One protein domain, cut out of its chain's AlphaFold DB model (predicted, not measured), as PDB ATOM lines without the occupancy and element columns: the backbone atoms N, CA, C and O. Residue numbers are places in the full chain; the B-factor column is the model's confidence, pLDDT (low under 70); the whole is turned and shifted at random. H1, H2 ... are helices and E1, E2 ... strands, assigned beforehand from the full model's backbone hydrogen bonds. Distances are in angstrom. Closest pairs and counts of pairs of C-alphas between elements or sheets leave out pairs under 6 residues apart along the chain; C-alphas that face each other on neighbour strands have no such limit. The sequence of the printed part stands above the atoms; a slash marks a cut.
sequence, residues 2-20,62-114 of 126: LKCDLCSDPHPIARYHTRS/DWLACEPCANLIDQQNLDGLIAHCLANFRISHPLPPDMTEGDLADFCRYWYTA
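This is residues 2 to 20 and 62 to 114 of the 126 residues of an uncharacterized protein of Nitrospira sp (UniProt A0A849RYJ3). A small ribbon of two antiparallel strands, E1 and E2, sits at one end near helix H1, which runs along the first part of the longer H2; H3 crosses H2. Residues 2 to 13, with no named element, loop inward. The printed 72 residues, mostly helix, run E1, E2, H1, H2, H3 and are compact, with a radius of gyration of the C-alphas of 11.9 A and spans of 33 by 23 by 23 A.

E1, residues 14 to 17, and E2, residues 62 to 65, are antiparallel neighbours; N 14 and O 65, 3.0 A apart, are within hydrogen-bond range. H1, residues 67 to 74, and H2, residues 78 to 92, form a helical hairpin at a shallow tilt of 21 degrees. H2 touches H1 with residues 78 to 84 alone, the closest C-alphas being Leu 72 and Leu 81, 5.8 A. H3, residues 101 to 114, touches H2 at a steep tilt of 46 degrees, opposite ways; the closest C-alphas are Ile 82 and Cys 108, 6.0 A. Every O i to N i+4 pair is within hydrogen-bond range in H1 and H3, 10 of 11 in H2.

E1 begins at C-alpha 14 (25.751, 32.048, 223.199) and spans 10.1 A, E2 10.0 A, H1 10.5 A, H2 20.9 A and H3 20.0 A, ending at C-alpha 114 (25.504, 16.147, 213.614).

The C-alphas of Gln 75 and Pro 97 are farthest apart, 33.9 A. Residues 21 to 61 are not printed; C-alphas 20 and 62 are 8.5 A apart across the cut. Of the links printed whole, none is long. The model's pLDDT is under 70 at residues 90 to 95.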
ATOM      1  N   LEU A   2      19.613  38.874 214.517       84.12
ATOM      2  CA  LEU A   2      20.133  37.539 214.830       84.12
ATOM      3  C   LEU A   2      19.049  36.728 215.551       84.12
ATOM      4  O   LEU A   2      18.241  37.310 216.272       84.12
ATOM      5  N   LYS A   3      19.017  35.416 215.328       89.00
ATOM      6  CA  LYS A   3      18.100  34.484 215.987       89.00
ATOM      7  C   LYS A   3      18.883  33.267 216.468       89.00
ATOM      8  O   LYS A   3      19.996  33.038 216.014       89.00
ATOM      9  N   CYS A   4      18.305  32.521 217.398       89.69
ATOM     10  CA  CYS A   4      18.769  31.194 217.761       89.69
ATOM     11  C   CYS A   4      18.628  30.265 216.548       89.69
ATOM     12  O   CYS A   4      17.519  30.109 216.037       89.69
ATOM     13  N   ASP A   5      19.710  29.623 216.124       87.31
ATOM     14  CA  ASP A   5      19.717  28.731 214.954       87.31
ATOM     15  C   ASP A   5      18.967  27.412 215.214       87.31
ATOM     16  O   ASP A   5      18.678  26.658 214.293       87.31
ATOM     17  N   LEU A   6      18.617  27.149 216.478       89.12
ATOM     18  CA  LEU A   6      17.970  25.918 216.924       89.12
ATOM     19  C   LEU A   6      16.452  26.124 217.000       89.12
ATOM     20  O   LEU A   6      15.673  25.414 216.383       89.12
ATOM     21  N   CYS A   7      15.997  27.119 217.764       89.19
ATOM     22  CA  CYS A   7      14.565  27.324 218.013       89.19
ATOM     23  C   CYS A   7      14.003  28.622 217.423       89.19
ATOM     24  O   CYS A   7      12.838  28.939 217.651       89.19
ATOM     25  N   SER A   8      14.806  29.385 216.672       88.25
ATOM     26  CA  SER A   8      14.433  30.683 216.089       88.25
ATOM     27  C   SER A   8      14.082  31.797 217.090       88.25
ATOM     28  O   SER A   8      13.572  32.840 216.671       88.25
ATOM     29  N   ASP A   9      14.382  31.627 218.384       88.19
ATOM     30  CA  ASP A   9      14.237  32.682 219.398       88.19
ATOM     31  C   ASP A   9      15.013  33.956 218.990       88.19
ATOM     32  O   ASP A   9      16.153  33.854 218.527       88.19
ATOM     33  N   PRO A  10      14.433  35.162 219.124       89.88
ATOM     34  CA  PRO A  10      15.052  36.397 218.642       89.88
ATOM     35  C   PRO A  10      16.214  36.932 219.500       89.88
ATOM     36  O   PRO A  10      16.800  37.949 219.129       89.88
ATOM     37  N   HIS A  11      16.562  36.287 220.618       90.62
ATOM     38  CA  HIS A  11      17.585  36.749 221.561       90.62
ATOM     39  C   HIS A  11      18.664  35.676 221.817       90.62
ATOM     40  O   HIS A  11      18.740  35.106 222.910       90.62
ATOM     41  N   PRO A  12      19.535  35.376 220.834       92.75
ATOM     42  CA  PRO A  12      20.674  34.498 221.076       92.75
ATOM     43  C   PRO A  12      21.659  35.131 222.073       92.75
ATOM     44  O   PRO A  12      21.943  36.327 221.996       92.75
ATOM     45  N   ILE A  13      22.202  34.319 222.985       95.38
ATOM     46  CA  ILE A  13      23.151  34.750 224.029       95.38
ATOM     47  C   ILE A  13      24.502  34.029 223.965       95.38
ATOM     48  O   ILE A  13      25.480  34.514 224.529       95.38
ATOM     49  N   ALA A  14      24.562  32.881 223.291       93.38
ATOM     50  CA  ALA A  14      25.751  32.048 223.199       93.38
ATOM     51  C   ALA A  14      26.105  31.773 221.737       93.38
ATOM     52  O   ALA A  14      25.231  31.756 220.867       93.38
ATOM     53  N   ARG A  15      27.397  31.543 221.489       93.00
ATOM     54  CA  ARG A  15      27.927  31.105 220.198       93.00
ATOM     55  C   ARG A  15      28.703  29.806 220.383       93.00
ATOM     56  O   ARG A  15      29.603  29.749 221.218       93.00
ATOM     57  N   TYR A  16      28.375  28.805 219.580       89.75
ATOM     58  CA  TYR A  16      29.058  27.520 219.512       89.75
ATOM     59  C   TYR A  16      29.776  27.401 218.174       89.75
ATOM     60  O   TYR A  16      29.174  27.633 217.133       89.75
ATOM     61  N   HIS A  17      31.054  27.033 218.214       87.75
ATOM     62  CA  HIS A  17      31.852  26.822 217.013       87.75
ATOM     63  C   HIS A  17      31.986  25.325 216.723       87.75
ATOM     64  O   HIS A  17      32.492  24.551 217.544       87.75
ATOM     65  N   THR A  18      31.525  24.929 215.545       80.50
ATOM     66  CA  THR A  18      31.626  23.578 214.988       80.50
ATOM     67  C   THR A  18      32.587  23.580 213.800       80.50
ATOM     68  O   THR A  18      33.006  24.636 213.333       80.50
ATOM     69  N   ARG A  19      32.974  22.405 213.294       73.44
ATOM     70  CA  ARG A  19      33.549  22.342 211.943       73.44
ATOM     71  C   ARG A  19      32.432  22.611 210.942       73.44
ATOM     72  O   ARG A  19      31.314  22.175 211.179       73.44
ATOM     73  N   SER A  20      32.726  23.274 209.830       70.31
ATOM     74  CA  SER A  20      31.769  23.367 208.727       70.31
ATOM     75  C   SER A  20      31.416  21.957 208.252       70.31
ATOM     76  O   SER A  20      32.312  21.167 207.945       70.31
ATOM     77  N   ASP A  62      29.606  28.693 212.909       85.44
ATOM     78  CA  ASP A  62      29.136  29.470 214.052       85.44
ATOM     79  C   ASP A  62      27.618  29.339 214.247       85.44
ATOM     80  O   ASP A  62      26.819  29.919 213.517       85.44
ATOM     81  N   TRP A  63      27.230  28.656 215.324       89.12
ATOM     82  CA  TRP A  63      25.842  28.490 215.748       89.12
ATOM     83  C   TRP A  63      25.504  29.419 216.913       89.12
ATOM     84  O   TRP A  63      26.207  29.455 217.926       89.12
ATOM     85  N   LEU A  64      24.396  30.136 216.813       92.25
ATOM     86  CA  LEU A  64      23.844  31.008 217.838       92.25
ATOM     87  C   LEU A  64      22.753  30.291 218.632       92.25
ATOM     88  O   LEU A  64      21.801  29.749 218.074       92.25
ATOM     89  N   ALA A  65      22.842  30.350 219.960       93.88
ATOM     90  CA  ALA A  65      21.871  29.731 220.858       93.88
ATOM     91  C   ALA A  65      21.280  30.750 221.842       93.88
ATOM     92  O   ALA A  65      22.002  31.558 222.432       93.88
ATOM     93  N   CYS A  66      19.962  30.699 222.046       95.00
ATOM     94  CA  CYS A  66      19.303  31.359 223.177       95.00
ATOM     95  C   CYS A  66      19.583  30.606 224.486       95.00
ATOM     96  O   CYS A  66      20.080  29.480 224.469       95.00
ATOM     97  N   GLU A  67      19.242  31.208 225.626       96.19
ATOM     98  CA  GLU A  67      19.570  30.665 226.951       96.19
ATOM     99  C   GLU A  67      19.062  29.226 227.179       96.19
ATOM    100  O   GLU A  67      19.869  28.379 227.572       96.19
ATOM    101  N   PRO A  68      17.793  28.872 226.877       95.75
ATOM    102  CA  PRO A  68      17.338  27.489 227.017       95.75
ATOM    103  C   PRO A  68      18.115  26.499 226.141       95.75
ATOM    104  O   PRO A  68      18.471  25.419 226.608       95.75
ATOM    105  N   CYS A  69      18.400  26.865 224.887       95.44
ATOM    106  CA  CYS A  69      19.147  26.005 223.970       95.44
ATOM    107  C   CYS A  69      20.592  25.825 224.440       95.44
ATOM    108  O   CYS A  69      21.072  24.698 224.470       95.44
ATOM    109  N   ALA A  70      21.256  26.903 224.864       95.75
ATOM    110  CA  ALA A  70      22.620  26.855 225.384       95.75
ATOM    111  C   ALA A  70      22.725  25.930 226.607       95.75
ATOM    112  O   ALA A  70      23.569  25.038 226.638       95.75
ATOM    113  N   ASN A  71      21.791  26.043 227.557       96.62
ATOM    114  CA  ASN A  71      21.744  25.160 228.725       96.62
ATOM    115  C   ASN A  71      21.603  23.676 228.341       96.62
ATOM    116  O   ASN A  71      22.254  22.819 228.936       96.62
ATOM    117  N   LEU A  72      20.767  23.362 227.347       97.25
ATOM    118  CA  LEU A  72      20.573  21.990 226.862       97.25
ATOM    119  C   LEU A  72      21.806  21.469 226.109       97.25
ATOM    120  O   LEU A  72      22.174  20.305 226.272       97.25
ATOM    121  N   ILE A  73      22.472  22.331 225.336       94.69
ATOM    122  CA  ILE A  73      23.725  22.015 224.641       94.69
ATOM    123  C   ILE A  73      24.846  21.726 225.644       94.69
ATOM    124  O   ILE A  73      25.520  20.702 225.539       94.69
ATOM    125  N   ASP A  74      25.011  22.571 226.658       92.94
ATOM    126  CA  ASP A  74      26.053  22.402 227.673       92.94
ATOM    127  C   ASP A  74      25.845  21.136 228.521       92.94
ATOM    128  O   ASP A  74      26.812  20.503 228.949       92.94
ATOM    129  N   GLN A  75      24.590  20.715 228.699       94.81
ATOM    130  CA  GLN A  75      24.214  19.456 229.351       94.81
ATOM    131  C   GLN A  75      24.317  18.225 228.439       94.81
ATOM    132  O   GLN A  75      24.065  17.116 228.906       94.81
ATOM    133  N   GLN A  76      24.659  18.393 227.156       92.06
ATOM    134  CA  GLN A  76      24.622  17.325 226.148       92.06
ATOM    135  C   GLN A  76      23.243  16.650 226.028       92.06
ATOM    136  O   GLN A  76      23.132  15.457 225.757       92.06
ATOM    137  N   ASN A  77      22.170  17.419 226.237       95.00
ATOM    138  CA  ASN A  77      20.799  16.924 226.253       95.00
ATOM    139  C   ASN A  77      20.120  17.106 224.886       95.00
ATOM    140  O   ASN A  77      19.335  18.037 224.680       95.00
ATOM    141  N   LEU A  78      20.423  16.197 223.956       92.88
ATOM    142  CA  LEU A  78      19.874  16.194 222.596       92.88
ATOM    143  C   LEU A  78      18.340  16.102 222.579       92.88
ATOM    144  O   LEU A  78      17.682  16.916 221.931       92.88
ATOM    145  N   ASP A  79      17.757  15.145 223.305       94.25
ATOM    146  CA  ASP A  79      16.303  14.945 223.305       94.25
ATOM    147  C   ASP A  79      15.562  16.156 223.888       94.25
ATOM    148  O   ASP A  79      14.526  16.570 223.362       94.25
ATOM    149  N   GLY A  80      16.123  16.777 224.931       95.75
ATOM    150  CA  GLY A  80      15.604  18.023 225.485       95.75
ATOM    151  C   GLY A  80      15.671  19.182 224.490       95.75
ATOM    152  O   GLY A  80      14.712  19.949 224.386       95.75
ATOM    153  N   LEU A  81      16.762  19.294 223.724       95.25
ATOM    154  CA  LEU A  81      16.920  20.319 222.686       95.25
ATOM    155  C   LEU A  81      15.890  20.158 221.562       95.25
ATOM    156  O   LEU A  81      15.258  21.139 221.167       95.25
ATOM    157  N   ILE A  82      15.665  18.926 221.096       93.56
ATOM    158  CA  ILE A  82      14.642  18.615 220.088       93.56
ATOM    159  C   ILE A  82      13.254  18.980 220.622       93.56
ATOM    160  O   ILE A  82      12.516  19.714 219.968       93.56
ATOM    161  N   ALA A  83      12.906  18.540 221.834       93.00
ATOM    162  CA  ALA A  83      11.607  18.838 222.434       93.00
ATOM    163  C   ALA A  83      11.371  20.352 222.588       93.00
ATOM    164  O   ALA A  83      10.282  20.846 222.282       93.00
ATOM    165  N   HIS A  84      12.395  21.101 223.010       93.31
ATOM    166  CA  HIS A  84      12.333  22.559 223.113       93.31
ATOM    167  C   HIS A  84      12.152  23.230 221.744       93.31
ATOM    168  O   HIS A  84      11.352  24.159 221.613       93.31
ATOM    169  N   CYS A  85      12.861  22.757 220.719       89.94
ATOM    170  CA  CYS A  85      12.728  23.245 219.351       89.94
ATOM    171  C   CYS A  85      11.298  23.054 218.826       89.94
ATOM    172  O   CYS A  85      10.651  24.024 218.428       89.94
ATOM    173  N   LEU A  86      10.766  21.831 218.915       89.00
ATOM    174  CA  LEU A  86       9.416  21.497 218.449       89.00
ATOM    175  C   LEU A  86       8.342  22.328 219.164       89.00
ATOM    176  O   LEU A  86       7.407  22.822 218.530       89.00
ATOM    177  N   ALA A  87       8.492  22.543 220.475       88.19
ATOM    178  CA  ALA A  87       7.574  23.374 221.248       88.19
ATOM    179  C   ALA A  87       7.567  24.842 220.780       88.19
ATOM    180  O   ALA A  87       6.497  25.441 220.691       88.19
ATOM    181  N   ASN A  88       8.728  25.414 220.446       83.06
ATOM    182  CA  ASN A  88       8.825  26.795 219.958       83.06
ATOM    183  C   ASN A  88       8.403  26.952 218.495       83.06
ATOM    184  O   ASN A  88       7.838  27.988 218.131       83.06
ATOM    185  N   PHE A  89       8.628  25.933 217.662       75.38
ATOM    186  CA  PHE A  89       8.158  25.926 216.278       75.38
ATOM    187  C   PHE A  89       6.638  26.039 216.207       75.38
ATOM    188  O   PHE A  89       6.137  26.916 215.506       75.38
ATOM    189  N   ARG A  90       5.920  25.254 217.027       67.12
ATOM    190  CA  ARG A  90       4.453  25.324 217.164       67.12
ATOM    191  C   ARG A  90       3.928  26.734 217.450       67.12
ATOM    192  O   ARG A  90       2.796  27.045 217.098       67.12
ATOM    193  N   ILE A  91       4.730  27.567 218.110       65.50
ATOM    194  CA  ILE A  91       4.361  28.928 218.513       65.50
ATOM    195  C   ILE A  91       4.694  29.943 217.410       65.50
ATOM    196  O   ILE A  91       3.993  30.944 217.265       65.50
ATOM    197  N   SER A  92       5.755  29.699 216.639       62.78
ATOM    198  CA  SER A  92       6.424  30.756 215.873       62.78
ATOM    199  C   SER A  92       6.255  30.649 214.359       62.78
ATOM    200  O   SER A  92       6.306  31.679 213.688       62.78
ATOM    201  N   HIS A  93       6.059  29.449 213.801       65.19
ATOM    202  CA  HIS A  93       5.983  29.261 212.349       65.19
ATOM    203  C   HIS A  93       4.994  28.146 211.973       65.19
ATOM    204  O   HIS A  93       5.061  27.059 212.547       65.19
ATOM    205  N   PRO A  94       4.097  28.366 210.995       65.31
ATOM    206  CA  PRO A  94       3.339  27.269 210.411       65.31
ATOM    207  C   PRO A  94       4.294  26.342 209.652       65.31
ATOM    208  O   PRO A  94       5.164  26.815 208.914       65.31
ATOM    209  N   LEU A  95       4.125  25.031 209.827       67.88
ATOM    210  CA  LEU A  95       4.862  24.054 209.033       67.88
ATOM    211  C   LEU A  95       4.456  24.153 207.558       67.88
ATOM    212  O   LEU A  95       3.307  24.507 207.262       67.88
ATOM    213  N   PRO A  96       5.373  23.832 206.627       74.50
ATOM    214  CA  PRO A  96       5.007  23.576 205.244       74.50
ATOM    215  C   PRO A  96       3.819  22.597 205.164       74.50
ATOM    216  O   PRO A  96       3.728  21.690 205.992       74.50
ATOM    217  N   PRO A  97       2.894  22.757 204.197       70.81
ATOM    218  CA  PRO A  97       1.670  21.946 204.114       70.81
ATOM    219  C   PRO A  97       1.910  20.433 204.003       70.81
ATOM    220  O   PRO A  97       1.014  19.638 204.274       70.81
ATOM    221  N   ASP A  98       3.101  20.057 203.556       78.81
ATOM    222  CA  ASP A  98       3.601  18.715 203.291       78.81
ATOM    223  C   ASP A  98       4.525  18.174 204.395       78.81
ATOM    224  O   ASP A  98       4.969  17.034 204.301       78.81
ATOM    225  N   MET A  99       4.787  18.957 205.446       77.56
ATOM    226  CA  MET A  99       5.656  18.572 206.555       77.56
ATOM    227  C   MET A  99       4.835  18.270 207.809       77.56
ATOM    228  O   MET A  99       4.116  19.126 208.331       77.56
ATOM    229  N   THR A 100       4.963  17.051 208.326       82.75
ATOM    230  CA  THR A 100       4.377  16.673 209.613       82.75
ATOM    231  C   THR A 100       5.277  17.085 210.780       82.75
ATOM    232  O   THR A 100       6.470  17.347 210.625       82.75
ATOM    233  N   GLU A 101       4.721  17.106 211.995       80.81
ATOM    234  CA  GLU A 101       5.540  17.274 213.204       80.81
ATOM    235  C   GLU A 101       6.560  16.137 213.381       80.81
ATOM    236  O   GLU A 101       7.614  16.362 213.969       80.81
ATOM    237  N   GLY A 102       6.256  14.935 212.872       82.75
ATOM    238  CA  GLY A 102       7.183  13.803 212.859       82.75
ATOM    239  C   GLY A 102       8.376  14.071 211.947       82.75
ATOM    240  O   GLY A 102       9.512  13.943 212.388       82.75
ATOM    241  N   ASP A 103       8.120  14.572 210.736       81.06
ATOM    242  CA  ASP A 103       9.179  14.929 209.784       81.06
ATOM    243  C   ASP A 103      10.088  16.031 210.345       81.06
ATOM    244  O   ASP A 103      11.310  15.969 210.211       81.06
ATOM    245  N   LEU A 104       9.510  17.022 211.037       81.06
ATOM    246  CA  LEU A 104      10.290  18.051 211.727       81.06
ATOM    247  C   LEU A 104      11.109  17.469 212.886       81.06
ATOM    248  O   LEU A 104      12.252  17.871 213.090       81.06
ATOM    249  N   ALA A 105      10.543  16.544 213.664       86.06
ATOM    250  CA  ALA A 105      11.249  15.899 214.766       86.06
ATOM    251  C   ALA A 105      12.439  15.072 214.267       86.06
ATOM    252  O   ALA A 105      13.525  15.169 214.844       86.06
ATOM    253  N   ASP A 106      12.251  14.322 213.183       84.00
ATOM    254  CA  ASP A 106      13.303  13.545 212.534       84.00
ATOM    255  C   ASP A 106      14.373  14.470 211.951       84.00
ATOM    256  O   ASP A 106      15.561  14.264 212.196       84.00
ATOM    257  N   PHE A 107      13.969  15.565 211.301       81.06
ATOM    258  CA  PHE A 107      14.888  16.596 210.825       81.06
ATOM    259  C   PHE A 107      15.700  17.227 211.968       81.06
ATOM    260  O   PHE A 107      16.923  17.318 211.881       81.06
ATOM    261  N   CYS A 108      15.062  17.631 213.070       86.06
ATOM    262  CA  CYS A 108      15.762  18.186 214.230       86.06
ATOM    263  C   CYS A 108      16.719  17.167 214.853       86.06
ATOM    264  O   CYS A 108      17.845  17.518 215.199       86.06
ATOM    265  N   ARG A 109      16.295  15.905 214.990       87.56
ATOM    266  CA  ARG A 109      17.150  14.832 215.510       87.56
ATOM    267  C   ARG A 109      18.383  14.655 214.643       87.56
ATOM    268  O   ARG A 109      19.493  14.607 215.168       87.56
ATOM    269  N   TYR A 110      18.177  14.618 213.339       80.56
ATOM    270  CA  TYR A 110      19.219  14.487 212.341       80.56
ATOM    271  C   TYR A 110      20.242  15.631 212.422       80.56
ATOM    272  O   TYR A 110      21.434  15.399 212.626       80.56
ATOM    273  N   TRP A 111      19.770  16.878 212.381       80.75
ATOM    274  CA  TRP A 111      20.623  18.069 212.412       80.75
ATOM    275  C   TRP A 111      21.354  18.262 213.737       80.75
ATOM    276  O   TRP A 111      22.548  18.568 213.757       80.75
ATOM    277  N   TYR A 112      20.662  18.077 214.859       88.69
ATOM    278  CA  TYR A 112      21.261  18.325 216.166       88.69
ATOM    279  C   TYR A 112      22.257  17.233 216.545       88.69
ATOM    280  O   TYR A 112      23.279  17.548 217.146       88.69
ATOM    281  N   THR A 113      22.047  15.985 216.120       86.75
ATOM    282  CA  THR A 113      23.043  14.912 216.292       86.75
ATOM    283  C   THR A 113      24.368  15.281 215.621       86.75
ATOM    284  O   THR A 113      25.410  15.290 216.286       86.75
ATOM    285  N   ALA A 114      24.321  15.703 214.351       81.12
ATOM    286  CA  ALA A 114      25.504  16.147 213.614       81.12
ATOM    287  C   ALA A 114      26.179  17.364 214.275       81.12
ATOM    288  O   ALA A 114      27.407  17.405 214.402       81.12
TER     289      ALA A 114